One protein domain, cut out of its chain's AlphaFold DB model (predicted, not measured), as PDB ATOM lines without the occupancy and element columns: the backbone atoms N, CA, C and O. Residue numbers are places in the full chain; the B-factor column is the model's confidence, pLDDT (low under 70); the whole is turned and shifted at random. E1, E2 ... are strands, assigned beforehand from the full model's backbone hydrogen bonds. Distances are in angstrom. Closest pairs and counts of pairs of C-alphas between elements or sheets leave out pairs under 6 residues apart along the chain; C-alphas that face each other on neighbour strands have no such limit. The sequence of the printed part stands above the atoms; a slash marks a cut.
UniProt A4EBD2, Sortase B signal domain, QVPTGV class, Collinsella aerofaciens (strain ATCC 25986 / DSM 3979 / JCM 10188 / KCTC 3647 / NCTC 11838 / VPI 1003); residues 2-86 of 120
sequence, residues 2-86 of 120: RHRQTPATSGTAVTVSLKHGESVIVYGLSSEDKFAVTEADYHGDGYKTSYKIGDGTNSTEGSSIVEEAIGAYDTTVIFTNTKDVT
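AT A GLANCE: This is residues 2 to 86 of the 120 residues of the protein "Sortase B signal domain, QVPTGV class" of Collinsella aerofaciens (strain ATCC 25986 / DSM 3979 / JCM 10188 / KCTC 3647 / NCTC 11838 / VPI 1003) (UniProt A4EBD2). What shape is this? It has little regular structure: two small strand pairs, E2 with E4 and E1 with E3, follow each other along the length, and residues 2 to 33, with no named element, loop along one side. What builds it? The printed part has 85 residues with 4 strands, E1 E2 E3 E4 along the chain, holding 23 residues, and no named helix; the class is all strand, both sheets antiparallel. It is only just compact, close to loose, with a radius of gyration of the C-alphas of 14.2 A and spans of 45 by 31 by 22 A.

IN THESE COORDINATES: Where is the first sheet? E2, residues 48 to 53, is 17.4 A long and begins at C-alpha 48 (-11.755, -24.240, 14.977); E4, residues 77 to 82, is 16.4 A long. Where is the second? E1, residues 34 to 38, begins at C-alpha 34 (-15.024, -30.472, -10.149); E3 is residues 64 to 69.

HOW THE PARTS SIT: How do strands pair? E2 and E4 are antiparallel at 161 degrees, N 48 and O 82 within hydrogen-bond range at 2.8 A; E1 and E3 at 174 degrees, N 65 and O 37 at 2.8 A. And the sheets? E2 and E3 are near each other, closest 8.1 A between C-alphas; E1 and E4 are apart.

THE WHOLE: How large? The farthest C-alphas, Ser 30 and Thr 86, are 45.6 A apart. Any cut or weak part? The printed part has no cut, its three links are short, and residues 2 to 4 have pLDDT under 70.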
ATOM      1  N   ARG A   2     -42.936 -28.742  -0.814       49.00
ATOM      2  CA  ARG A   2     -42.120 -28.584  -2.032       49.00
ATOM      3  C   ARG A   2     -40.730 -28.125  -1.600       49.00
ATOM      4  O   ARG A   2     -40.604 -27.005  -1.114       49.00
ATOM      5  N   HIS A   3     -39.717 -28.970  -1.761       56.97
ATOM      6  CA  HIS A   3     -38.333 -28.514  -1.668       56.97
ATOM      7  C   HIS A   3     -38.105 -27.518  -2.811       56.97
ATOM      8  O   HIS A   3     -38.292 -27.858  -3.980       56.97
ATOM      9  N   ARG A   4     -37.807 -26.257  -2.479       68.50
ATOM     10  CA  ARG A   4     -37.401 -25.266  -3.478       68.50
ATOM     11  C   ARG A   4     -36.003 -25.655  -3.942       68.50
ATOM     12  O   ARG A   4     -35.064 -25.576  -3.161       68.50
ATOM     13  N   GLN A   5     -35.892 -26.111  -5.182       77.38
ATOM     14  CA  GLN A   5     -34.600 -26.278  -5.832       77.38
ATOM     15  C   GLN A   5     -34.142 -24.910  -6.332       77.38
ATOM     16  O   GLN A   5     -34.903 -24.204  -6.998       77.38
ATOM     17  N   THR A   6     -32.915 -24.541  -5.985       83.88
ATOM     18  CA  THR A   6     -32.256 -23.356  -6.531       83.88
ATOM     19  C   THR A   6     -31.351 -23.828  -7.663       83.88
ATOM     20  O   THR A   6     -30.512 -24.695  -7.416       83.88
ATOM     21  N   PRO A   7     -31.516 -23.327  -8.898       86.00
ATOM     22  CA  PRO A   7     -30.625 -23.694  -9.989       86.00
ATOM     23  C   PRO A   7     -29.204 -23.206  -9.685       86.00
ATOM     24  O   PRO A   7     -29.015 -22.068  -9.254       86.00
ATOM     25  N   ALA A   8     -28.224 -24.075  -9.919       87.25
ATOM     26  CA  ALA A   8     -26.804 -23.758  -9.861       87.25
ATOM     27  C   ALA A   8     -26.227 -23.792 -11.280       87.25
ATOM     28  O   ALA A   8     -26.609 -24.641 -12.087       87.25
ATOM     29  N   THR A   9     -25.313 -22.873 -11.577       91.50
ATOM     30  CA  THR A   9     -24.656 -22.768 -12.885       91.50
ATOM     31  C   THR A   9     -23.177 -23.077 -12.717       91.50
ATOM     32  O   THR A   9     -22.532 -22.511 -11.835       91.50
ATOM     33  N   SER A  10     -22.634 -23.944 -13.575       87.56
ATOM     34  CA  SER A  10     -21.203 -24.269 -13.565       87.56
ATOM     35  C   SER A  10     -20.340 -23.003 -13.667       87.56
ATOM     36  O   SER A  10     -20.682 -22.057 -14.378       87.56
ATOM     37  N   GLY A  11     -19.251 -22.961 -12.897       88.62
ATOM     38  CA  GLY A  11     -18.365 -21.798 -12.784       88.62
ATOM     39  C   GLY A  11     -18.909 -20.640 -11.936       88.62
ATOM     40  O   GLY A  11     -18.198 -19.658 -11.736       88.62
ATOM     41  N   THR A  12     -20.137 -20.731 -11.415       92.38
ATOM     42  CA  THR A  12     -20.705 -19.732 -10.497       92.38
ATOM     43  C   THR A  12     -20.776 -20.295  -9.084       92.38
ATOM     44  O   THR A  12     -21.353 -21.357  -8.861       92.38
ATOM     45  N   ALA A  13     -20.218 -19.570  -8.115       91.38
ATOM     46  CA  ALA A  13     -20.294 -19.964  -6.714       91.38
ATOM     47  C   ALA A  13     -21.736 -19.866  -6.190       91.38
ATOM     48  O   ALA A  13     -22.440 -18.883  -6.436       91.38
ATOM     49  N   VAL A  14     -22.156 -20.874  -5.427       93.06
ATOM     50  CA  VAL A  14     -23.426 -20.878  -4.699       93.06
ATOM     51  C   VAL A  14     -23.130 -20.683  -3.218       93.06
ATOM     52  O   VAL A  14     -22.432 -21.493  -2.615       93.06
ATOM     53  N   THR A  15     -23.679 -19.624  -2.626       94.12
ATOM     54  CA  THR A  15     -23.528 -19.345  -1.192       94.12
ATOM     55  C   THR A  15     -24.733 -19.866  -0.420       94.12
ATOM     56  O   THR A  15     -25.880 -19.561  -0.754       94.12
ATOM     57  N   VAL A  16     -24.473 -20.619   0.644       93.69
ATOM     58  CA  VAL A  16     -25.486 -21.164   1.551       93.69
ATOM     59  C   VAL A  16     -25.006 -21.030   2.994       93.69
ATOM     60  O   VAL A  16     -23.809 -21.063   3.259       93.69
ATOM     61  N   SER A  17     -25.940 -20.867   3.929       95.06
ATOM     62  CA  SER A  17     -25.667 -20.916   5.366       95.06
ATOM     63  C   SER A  17     -26.305 -22.171   5.945       95.06
ATOM     64  O   SER A  17     -27.493 -22.400   5.721       95.06
ATOM     65  N   LEU A  18     -25.525 -22.961   6.681       95.06
ATOM     66  CA  LEU A  18     -25.967 -24.207   7.303       95.06
ATOM     67  C   LEU A  18     -25.812 -24.114   8.821       95.06
ATOM     68  O   LEU A  18     -24.791 -23.652   9.329       95.06
ATOM     69  N   LYS A  19     -26.827 -24.568   9.553       95.81
ATOM     70  CA  LYS A  19     -26.739 -24.830  10.994       95.81
ATOM     71  C   LYS A  19     -26.204 -26.238  11.249       95.81
ATOM     72  O   LYS A  19     -26.086 -27.061  10.345       95.81
ATOM     73  N   HIS A  20     -25.922 -26.534  12.517       94.50
ATOM     74  CA  HIS A  20     -25.554 -27.885  12.929       94.50
ATOM     75  C   HIS A  20     -26.609 -28.909  12.478       94.50
ATOM     76  O   HIS A  20     -27.791 -28.766  12.789       94.50
ATOM     77  N   GLY A  21     -26.157 -29.941  11.762       93.50
ATOM     78  CA  GLY A  21     -27.004 -31.020  11.251       93.50
ATOM     79  C   GLY A  21     -27.766 -30.694   9.962       93.50
ATOM     80  O   GLY A  21     -28.476 -31.561   9.460       93.50
ATOM     81  N   GLU A  22     -27.628 -29.485   9.411       96.06
ATOM     82  CA  GLU A  22     -28.184 -29.149   8.098       96.06
ATOM     83  C   GLU A  22     -27.231 -29.564   6.971       96.06
ATOM     84  O   GLU A  22     -26.015 -29.641   7.147       96.06
ATOM     85  N   SER A  23     -27.793 -29.824   5.791       94.81
ATOM     86  CA  SER A  23     -27.034 -30.180   4.597       94.81
ATOM     87  C   SER A  23     -27.662 -29.585   3.339       94.81
ATOM     88  O   SER A  23     -28.856 -29.276   3.286       94.81
ATOM     89  N   VAL A  24     -26.835 -29.436   2.308       94.00
ATOM     90  CA  VAL A  24     -27.254 -29.139   0.939       94.00
ATOM     91  C   VAL A  24     -26.803 -30.289   0.047       94.00
ATOM     92  O   VAL A  24     -25.722 -30.836   0.245       94.00
ATOM     93  N   ILE A  25     -27.636 -30.667  -0.922       93.62
ATOM     94  CA  ILE A  25     -27.308 -31.712  -1.895       93.62
ATOM     95  C   ILE A  25     -27.365 -31.091  -3.284       93.62
ATOM     96  O   ILE A  25     -28.371 -30.475  -3.650       93.62
ATOM     97  N   VAL A  26     -26.284 -31.249  -4.043       92.31
ATOM     98  CA  VAL A  26     -26.183 -30.810  -5.437       92.31
ATOM     99  C   VAL A  26     -26.348 -32.037  -6.325       92.31
ATOM    100  O   VAL A  26     -25.618 -33.011  -6.182       92.31
ATOM    101  N   TYR A  27     -27.331 -31.997  -7.222       91.94
ATOM    102  CA  TYR A  27     -27.641 -33.091  -8.142       91.94
ATOM    103  C   TYR A  27     -27.280 -32.721  -9.580       91.94
ATOM    104  O   TYR A  27     -27.207 -31.542  -9.921       91.94
ATOM    105  N   GLY A  28     -27.148 -33.740 -10.432       91.69
ATOM    106  CA  GLY A  28     -26.899 -33.562 -11.865       91.69
ATOM    107  C   GLY A  28     -25.433 -33.311 -12.215       91.69
ATOM    108  O   GLY A  28     -25.166 -32.804 -13.299       91.69
ATOM    109  N   LEU A  29     -24.516 -33.654 -11.309       92.38
ATOM    110  CA  LEU A  29     -23.078 -33.586 -11.543       92.38
ATOM    111  C   LEU A  29     -22.596 -34.841 -12.282       92.38
ATOM    112  O   LEU A  29     -23.074 -35.948 -12.025       92.38
ATOM    113  N   SER A  30     -21.661 -34.656 -13.207       93.75
ATOM    114  CA  SER A  30     -20.942 -35.726 -13.899       93.75
ATOM    115  C   SER A  30     -19.690 -36.136 -13.124       93.75
ATOM    116  O   SER A  30     -19.188 -35.370 -12.308       93.75
ATOM    117  N   SER A  31     -19.118 -37.307 -13.418       93.00
ATOM    118  CA  SER A  31     -17.880 -37.756 -12.765       93.00
ATOM    119  C   SER A  31     -16.648 -36.902 -13.083       93.00
ATOM    120  O   SER A  31     -15.637 -36.999 -12.387       93.00
ATOM    121  N   GLU A  32     -16.714 -36.110 -14.154       93.50
ATOM    122  CA  GLU A  32     -15.649 -35.198 -14.583       93.50
ATOM    123  C   GLU A  32     -15.805 -33.797 -13.980       93.50
ATOM    124  O   GLU A  32     -14.874 -32.990 -14.051       93.50
ATOM    125  N   ASP A  33     -16.958 -33.507 -13.368       94.69
ATOM    126  CA  ASP A  33     -17.194 -32.223 -12.729       94.69
ATOM    127  C   ASP A  33     -16.292 -32.073 -11.508       94.69
ATOM    128  O   ASP A  33     -15.990 -33.028 -10.782       94.69
ATOM    129  N   LYS A  34     -15.869 -30.835 -11.277       94.56
ATOM    130  CA  LYS A  34     -15.024 -30.472 -10.149       94.56
ATOM    131  C   LYS A  34     -15.783 -29.604  -9.171       94.56
ATOM    132  O   LYS A  34     -16.662 -28.832  -9.557       94.56
ATOM    133  N   PHE A  35     -15.412 -29.707  -7.906       94.06
ATOM    134  CA  PHE A  35     -15.981 -28.898  -6.846       94.06
ATOM    135  C   PHE A  35     -14.878 -28.273  -5.994       94.06
ATOM    136  O   PHE A  35     -13.809 -28.842  -5.803       94.06
ATOM    137  N   ALA A  36     -15.174 -27.090  -5.470       95.31
ATOM    138  CA  ALA A  36     -14.409 -26.426  -4.430       95.31
ATOM    139  C   ALA A  36     -15.406 -25.939  -3.376       95.31
ATOM    140  O   ALA A  36     -16.502 -25.485  -3.720       95.31
ATOM    141  N   VAL A  37     -15.043 -26.038  -2.099       96.25
ATOM    142  CA  VAL A  37     -15.886 -25.558  -0.997       96.25
ATOM    143  C   VAL A  37     -15.039 -24.706  -0.079       96.25
ATOM    144  O   VAL A  37     -13.983 -25.140   0.369       96.25
ATOM    145  N   THR A  38     -15.521 -23.509   0.232       96.44
ATOM    146  CA  THR A  38     -14.900 -22.633   1.221       96.44
ATOM    147  C   THR A  38     -15.943 -22.236   2.248       96.44
ATOM    148  O   THR A  38     -17.007 -21.722   1.902       96.44
ATOM    149  N   GLU A  39     -15.623 -22.463   3.512       97.00
ATOM    150  CA  GLU A  39     -16.346 -21.918   4.645       97.00
ATOM    151  C   GLU A  39     -15.717 -20.581   5.058       97.00
ATOM    152  O   GLU A  39     -14.499 -20.395   4.988       97.00
ATOM    153  N   ALA A  40     -16.559 -19.628   5.461       96.12
ATOM    154  CA  ALA A  40     -16.088 -18.359   5.998       96.12
ATOM    155  C   ALA A  40     -15.239 -18.575   7.263       96.12
ATOM    156  O   ALA A  40     -15.422 -19.545   7.996       96.12
ATOM    157  N   ASP A  41     -14.303 -17.662   7.519       92.69
ATOM    158  CA  ASP A  41     -13.445 -17.742   8.699       92.69
ATOM    159  C   ASP A  41     -14.204 -17.308   9.964       92.69
ATOM    160  O   ASP A  41     -14.613 -16.152  10.093       92.69
ATOM    161  N   TYR A  42     -14.357 -18.245  10.903       93.25
ATOM    162  CA  TYR A  42     -14.972 -18.035  12.215       93.25
ATOM    163  C   TYR A  42     -13.974 -18.184  13.378       93.25
ATOM    164  O   TYR A  42     -14.378 -18.303  14.540       93.25
ATOM    165  N   HIS A  43     -12.663 -18.138  13.111       91.56
ATOM    166  CA  HIS A  43     -11.641 -18.187  14.161       91.56
ATOM    167  C   HIS A  43     -11.754 -17.023  15.151       91.56
ATOM    168  O   HIS A  43     -11.579 -17.225  16.354       91.56
ATOM    169  N   GLY A  44     -12.116 -15.824  14.677       90.25
ATOM    170  CA  GLY A  44     -12.369 -14.658  15.537       90.25
ATOM    171  C   GLY A  44     -13.500 -14.880  16.550       90.25
ATOM    172  O   GLY A  44     -13.452 -14.347  17.658       90.25
ATOM    173  N   ASP A  45     -14.457 -15.747  16.217       92.25
ATOM    174  CA  ASP A  45     -15.570 -16.129  17.086       92.25
ATOM    175  C   ASP A  45     -15.225 -17.315  18.008       92.25
ATOM    176  O   ASP A  45     -16.081 -17.791  18.762       92.25
ATOM    177  N   GLY A  46     -13.976 -17.792  17.986       92.81
ATOM    178  CA  GLY A  46     -13.475 -18.883  18.822       92.81
ATOM    179  C   GLY A  46     -13.742 -20.285  18.272       92.81
ATOM    180  O   GLY A  46     -13.618 -21.253  19.023       92.81
ATOM    181  N   TYR A  47     -14.120 -20.408  16.997       95.44
ATOM    182  CA  TYR A  47     -14.257 -21.706  16.345       95.44
ATOM    183  C   TYR A  47     -12.923 -22.196  15.772       95.44
ATOM    184  O   TYR A  47     -12.066 -21.422  15.344       95.44
ATOM    185  N   LYS A  48     -12.754 -23.515  15.761       96.50
ATOM    186  CA  LYS A  48     -11.755 -24.240  14.977       96.50
ATOM    187  C   LYS A  48     -12.503 -25.073  13.947       96.50
ATOM    188  O   LYS A  48     -13.374 -25.860  14.328       96.50
ATOM    189  N   THR A  49     -12.154 -24.899  12.680       96.81
ATOM    190  CA  THR A  49     -12.807 -25.580  11.561       96.81
ATOM    191  C   THR A  49     -11.910 -26.686  11.024       96.81
ATOM    192  O   THR A  49     -10.708 -26.497  10.823       96.81
ATOM    193  N   SER A  50     -12.502 -27.847  10.781       96.69
ATOM    194  CA  SER A  50     -11.885 -28.934  10.031       96.69
ATOM    195  C   SER A  50     -12.895 -29.515   9.051       96.69
ATOM    196  O   SER A  50     -14.105 -29.394   9.251       96.69
ATOM    197  N   TYR A  51     -12.423 -30.165   7.994       95.81
ATOM    198  CA  TYR A  51     -13.294 -30.834   7.035       95.81
ATOM    199  C   TYR A  51     -12.870 -32.277   6.789       95.81
ATOM    200  O   TYR A  51     -11.757 -32.692   7.125       95.81
ATOM    201  N   LYS A  52     -13.778 -33.054   6.205       94.69
ATOM    202  CA  LYS A  52     -13.508 -34.378   5.640       94.69
ATOM    203  C   LYS A  52     -14.282 -34.568   4.340       94.69
ATOM    204  O   LYS A  52     -15.349 -33.976   4.163       94.69
ATOM    205  N   ILE A  53     -13.742 -35.410   3.464       92.94
ATOM    206  CA  ILE A  53     -14.321 -35.748   2.162       92.94
ATOM    207  C   ILE A  53     -14.548 -37.263   2.118       92.94
ATOM    208  O   ILE A  53     -13.662 -38.045   2.467       92.94
ATOM    209  N   GLY A  54     -15.748 -37.663   1.708       88.69
ATOM    210  CA  GLY A  54     -16.198 -39.049   1.667       88.69
ATOM    211  C   GLY A  54     -16.352 -39.690   3.050       88.69
ATOM    212  O   GLY A  54     -16.467 -39.019   4.081       88.69
ATOM    213  N   ASP A  55     -16.326 -41.021   3.061       81.06
ATOM    214  CA  ASP A  55     -16.515 -41.847   4.263       81.06
ATOM    215  C   ASP A  55     -15.226 -42.059   5.073       81.06
ATOM    216  O   ASP A  55     -15.179 -42.860   6.008       81.06
ATOM    217  N   GLY A  56     -14.156 -41.341   4.725       77.12
ATOM    218  CA  GLY A  56     -12.895 -41.398   5.449       77.12
ATOM    219  C   GLY A  56     -13.024 -40.919   6.900       77.12
ATOM    220  O   GLY A  56     -13.848 -40.070   7.246       77.12
ATOM    221  N   THR A  57     -12.156 -41.445   7.765       80.44
ATOM    222  CA  THR A  57     -12.017 -40.988   9.160       80.44
ATOM    223  C   THR A  57     -11.056 -39.812   9.306       80.44
ATOM    224  O   THR A  57     -11.028 -39.170  10.352       80.44
ATOM    225  N   ASN A  58     -10.247 -39.544   8.280       90.62
ATOM    226  CA  ASN A  58      -9.264 -38.470   8.308       90.62
ATOM    227  C   ASN A  58      -9.962 -37.123   8.137       90.62
ATOM    228  O   ASN A  58     -10.764 -36.944   7.220       90.62
ATOM    229  N   SER A  59      -9.630 -36.182   9.015       93.62
ATOM    230  CA  SER A  59     -10.055 -34.793   8.907       93.62
ATOM    231  C   SER A  59      -8.836 -33.905   8.702       93.62
ATOM    232  O   SER A  59      -7.779 -34.146   9.285       93.62
ATOM    233  N   THR A  60      -9.006 -32.888   7.871       95.25
ATOM    234  CA  THR A  60      -8.005 -31.865   7.592       95.25
ATOM    235  C   THR A  60      -8.404 -30.589   8.317       95.25
ATOM    236  O   THR A  60      -9.546 -30.143   8.197       95.25
ATOM    237  N   GLU A  61      -7.482 -29.996   9.072       95.25
ATOM    238  CA  GLU A  61      -7.692 -28.670   9.658       95.25
ATOM    239  C   GLU A  61      -7.737 -27.609   8.553       95.25
ATOM    240  O   GLU A  61      -6.888 -27.586   7.659       95.25
ATOM    241  N   GLY A  62      -8.735 -26.729   8.616       94.00
ATOM    242  CA  GLY A  62      -8.938 -25.668   7.639       94.00
ATOM    243  C   GLY A  62     -10.391 -25.533   7.198       94.00
ATOM    244  O   GLY A  62     -11.242 -26.370   7.491       94.00
ATOM    245  N   SER A  63     -10.655 -24.453   6.470       94.81
ATOM    246  CA  SER A  63     -11.988 -24.061   6.008       94.81
ATOM    247  C   SER A  63     -12.136 -24.096   4.484       94.81
ATOM    248  O   SER A  63     -13.139 -23.626   3.962       94.81
ATOM    249  N   SER A  64     -11.159 -24.628   3.744       96.12
ATOM    250  CA  SER A  64     -11.194 -24.611   2.278       96.12
ATOM    251  C   SER A  64     -10.715 -25.917   1.660       96.12
ATOM    252  O   SER A  64      -9.671 -26.457   2.033       96.12
ATOM    253  N   ILE A  65     -11.486 -26.384   0.686       94.88
ATOM    254  CA  ILE A  65     -11.196 -27.507  -0.194       94.88
ATOM    255  C   ILE A  65     -10.861 -26.918  -1.559       94.88
ATOM    256  O   ILE A  65     -11.681 -26.223  -2.167       94.88
ATOM    257  N   VAL A  66      -9.639 -27.181  -2.011       93.12
ATOM    258  CA  VAL A  66      -9.184 -26.798  -3.350       93.12
ATOM    259  C   VAL A  66      -9.940 -27.626  -4.387       93.12
ATOM    260  O   VAL A  66     -10.401 -28.721  -4.093       93.12
ATOM    261  N   GLU A  67     -10.074 -27.086  -5.592       93.62
ATOM    262  CA  GLU A  67     -10.792 -27.726  -6.689       93.62
ATOM    263  C   GLU A  67     -10.329 -29.176  -6.942       93.62
ATOM    264  O   GLU A  67      -9.171 -29.420  -7.292       93.62
ATOM    265  N   GLU A  68     -11.253 -30.129  -6.806       91.44
ATOM    266  CA  GLU A  68     -11.026 -31.562  -7.020       91.44
ATOM    267  C   GLU A  68     -12.195 -32.189  -7.798       91.44
ATOM    268  O   GLU A  68     -13.322 -31.691  -7.760       91.44
ATOM    269  N   ALA A  69     -11.926 -33.262  -8.548       92.06
ATOM    270  CA  ALA A  69     -12.954 -33.995  -9.285       92.06
ATOM    271  C   ALA A  69     -13.898 -34.740  -8.330       92.06
ATOM    272  O   ALA A  69     -13.453 -35.337  -7.353       92.06
ATOM    273  N   ILE A  70     -15.194 -34.761  -8.645       92.06
ATOM    274  CA  ILE A  70     -16.193 -35.440  -7.810       92.06
ATOM    275  C   ILE A  70     -16.060 -36.968  -7.852       92.06
ATOM    276  O   ILE A  70     -16.368 -37.646  -6.874       92.06
ATOM    277  N   GLY A  71     -15.570 -37.508  -8.972       92.12
ATOM    278  CA  GLY A  71     -15.375 -38.940  -9.169       92.12
ATOM    279  C   GLY A  71     -16.652 -39.692  -9.554       92.12
ATOM    280  O   GLY A  71     -17.688 -39.117  -9.864       92.12
ATOM    281  N   ALA A  72     -16.565 -41.021  -9.593       91.69
ATOM    282  CA  ALA A  72     -17.638 -41.881 -10.107       91.69
ATOM    283  C   ALA A  72     -18.800 -42.123  -9.122       91.69
ATOM    284  O   ALA A  72     -19.784 -42.760  -9.494       91.69
ATOM    285  N   TYR A  73     -18.672 -41.668  -7.876       91.31
ATOM    286  CA  TYR A  73     -19.612 -41.948  -6.794       91.31
ATOM    287  C   TYR A  73     -20.001 -40.664  -6.069       91.31
ATOM    288  O   TYR A  73     -19.279 -39.666  -6.122       91.31
ATOM    289  N   ASP A  74     -21.122 -40.719  -5.355       92.44
ATOM    290  CA  ASP A  74     -21.572 -39.619  -4.512       92.44
ATOM    291  C   ASP A  74     -20.493 -39.260  -3.482       92.44
ATOM    292  O   ASP A  74     -20.018 -40.106  -2.721       92.44
ATOM    293  N   THR A  75     -20.129 -37.981  -3.447       92.12
ATOM    294  CA  THR A  75     -19.127 -37.455  -2.520       92.12
ATOM    295  C   THR A  75     -19.805 -36.616  -1.447       92.12
ATOM    296  O   THR A  75     -20.543 -35.677  -1.739       92.12
ATOM    297  N   THR A  76     -19.527 -36.939  -0.183       94.19
ATOM    298  CA  THR A  76     -20.015 -36.175   0.970       94.19
ATOM    299  C   THR A  76     -18.887 -35.327   1.543       94.19
ATOM    300  O   THR A  76     -17.824 -35.847   1.865       94.19
ATOM    301  N   VAL A  77     -19.125 -34.031   1.717       94.81
ATOM    302  CA  VAL A  77     -18.194 -33.118   2.388       94.81
ATOM    303  C   VAL A  77     -18.792 -32.705   3.723       94.81
ATOM    304  O   VAL A  77     -19.934 -32.253   3.778       94.81
ATOM    305  N   ILE A  78     -18.031 -32.862   4.807       95.25
ATOM    306  CA  ILE A  78     -18.480 -32.515   6.159       95.25
ATOM    307  C   ILE A  78     -17.496 -31.532   6.770       95.25
ATOM    308  O   ILE A  78     -16.334 -31.877   6.976       95.25
ATOM    309  N   PHE A  79     -17.992 -30.343   7.105       96.69
ATOM    310  CA  PHE A  79     -17.292 -29.359   7.923       96.69
ATOM    311  C   PHE A  79     -17.670 -29.535   9.397       96.69
ATOM    312  O   PHE A  79     -18.831 -29.766   9.740       96.69
ATOM    313  N   THR A  80     -16.675 -29.449  10.276       96.00
ATOM    314  CA  THR A  80     -16.818 -29.532  11.730       96.00
ATOM    315  C   THR A  80     -16.291 -28.251  12.357       96.00
ATOM    316  O   THR A  80     -15.098 -27.970  12.288       96.00
ATOM    317  N   ASN A  81     -17.182 -27.508  13.014       97.31
ATOM    318  CA  ASN A  81     -16.858 -26.279  13.733       97.31
ATOM    319  C   ASN A  81     -16.888 -26.531  15.237       97.31
ATOM    320  O   ASN A  81     -17.957 -26.658  15.835       97.31
ATOM    321  N   THR A  82     -15.710 -26.601  15.853       95.44
ATOM    322  CA  THR A  82     -15.568 -26.841  17.294       95.44
ATOM    323  C   THR A  82     -15.278 -25.537  18.017       95.44
ATOM    324  O   THR A  82     -14.363 -24.812  17.636       95.44
ATOM    325  N   LYS A  83     -16.019 -25.252  19.090       93.50
ATOM    326  CA  LYS A  83     -15.747 -24.132  19.992       93.50
ATOM    327  C   LYS A  83     -15.595 -24.647  21.412       93.50
ATOM    328  O   LYS A  83     -16.568 -25.064  22.039       93.50
ATOM    329  N   ASP A  84     -14.365 -24.611  21.903       87.44
ATOM    330  CA  ASP A  84     -14.046 -25.019  23.264       87.44
ATOM    331  C   ASP A  84     -14.515 -23.934  24.244       87.44
ATOM    332  O   ASP A  84     -14.117 -22.773  24.144       87.44
ATOM    333  N   VAL A  85     -15.357 -24.307  25.210       82.50
ATOM    334  CA  VAL A  85     -15.769 -23.420  26.304       82.50
ATOM    335  C   VAL A  85     -15.155 -23.941  27.592       82.50
ATOM    336  O   VAL A  85     -15.569 -24.968  28.128       82.50
ATOM    337  N   THR A  86     -14.153 -23.233  28.108       71.31
ATOM    338  CA  THR A  86     -13.602 -23.521  29.428       71.31
ATOM    339  C   THR A  86     -14.506 -22.898  30.484       71.31
ATOM    340  O   THR A  86     -14.541 -21.684  30.676       71.31
TER     341      THR A  86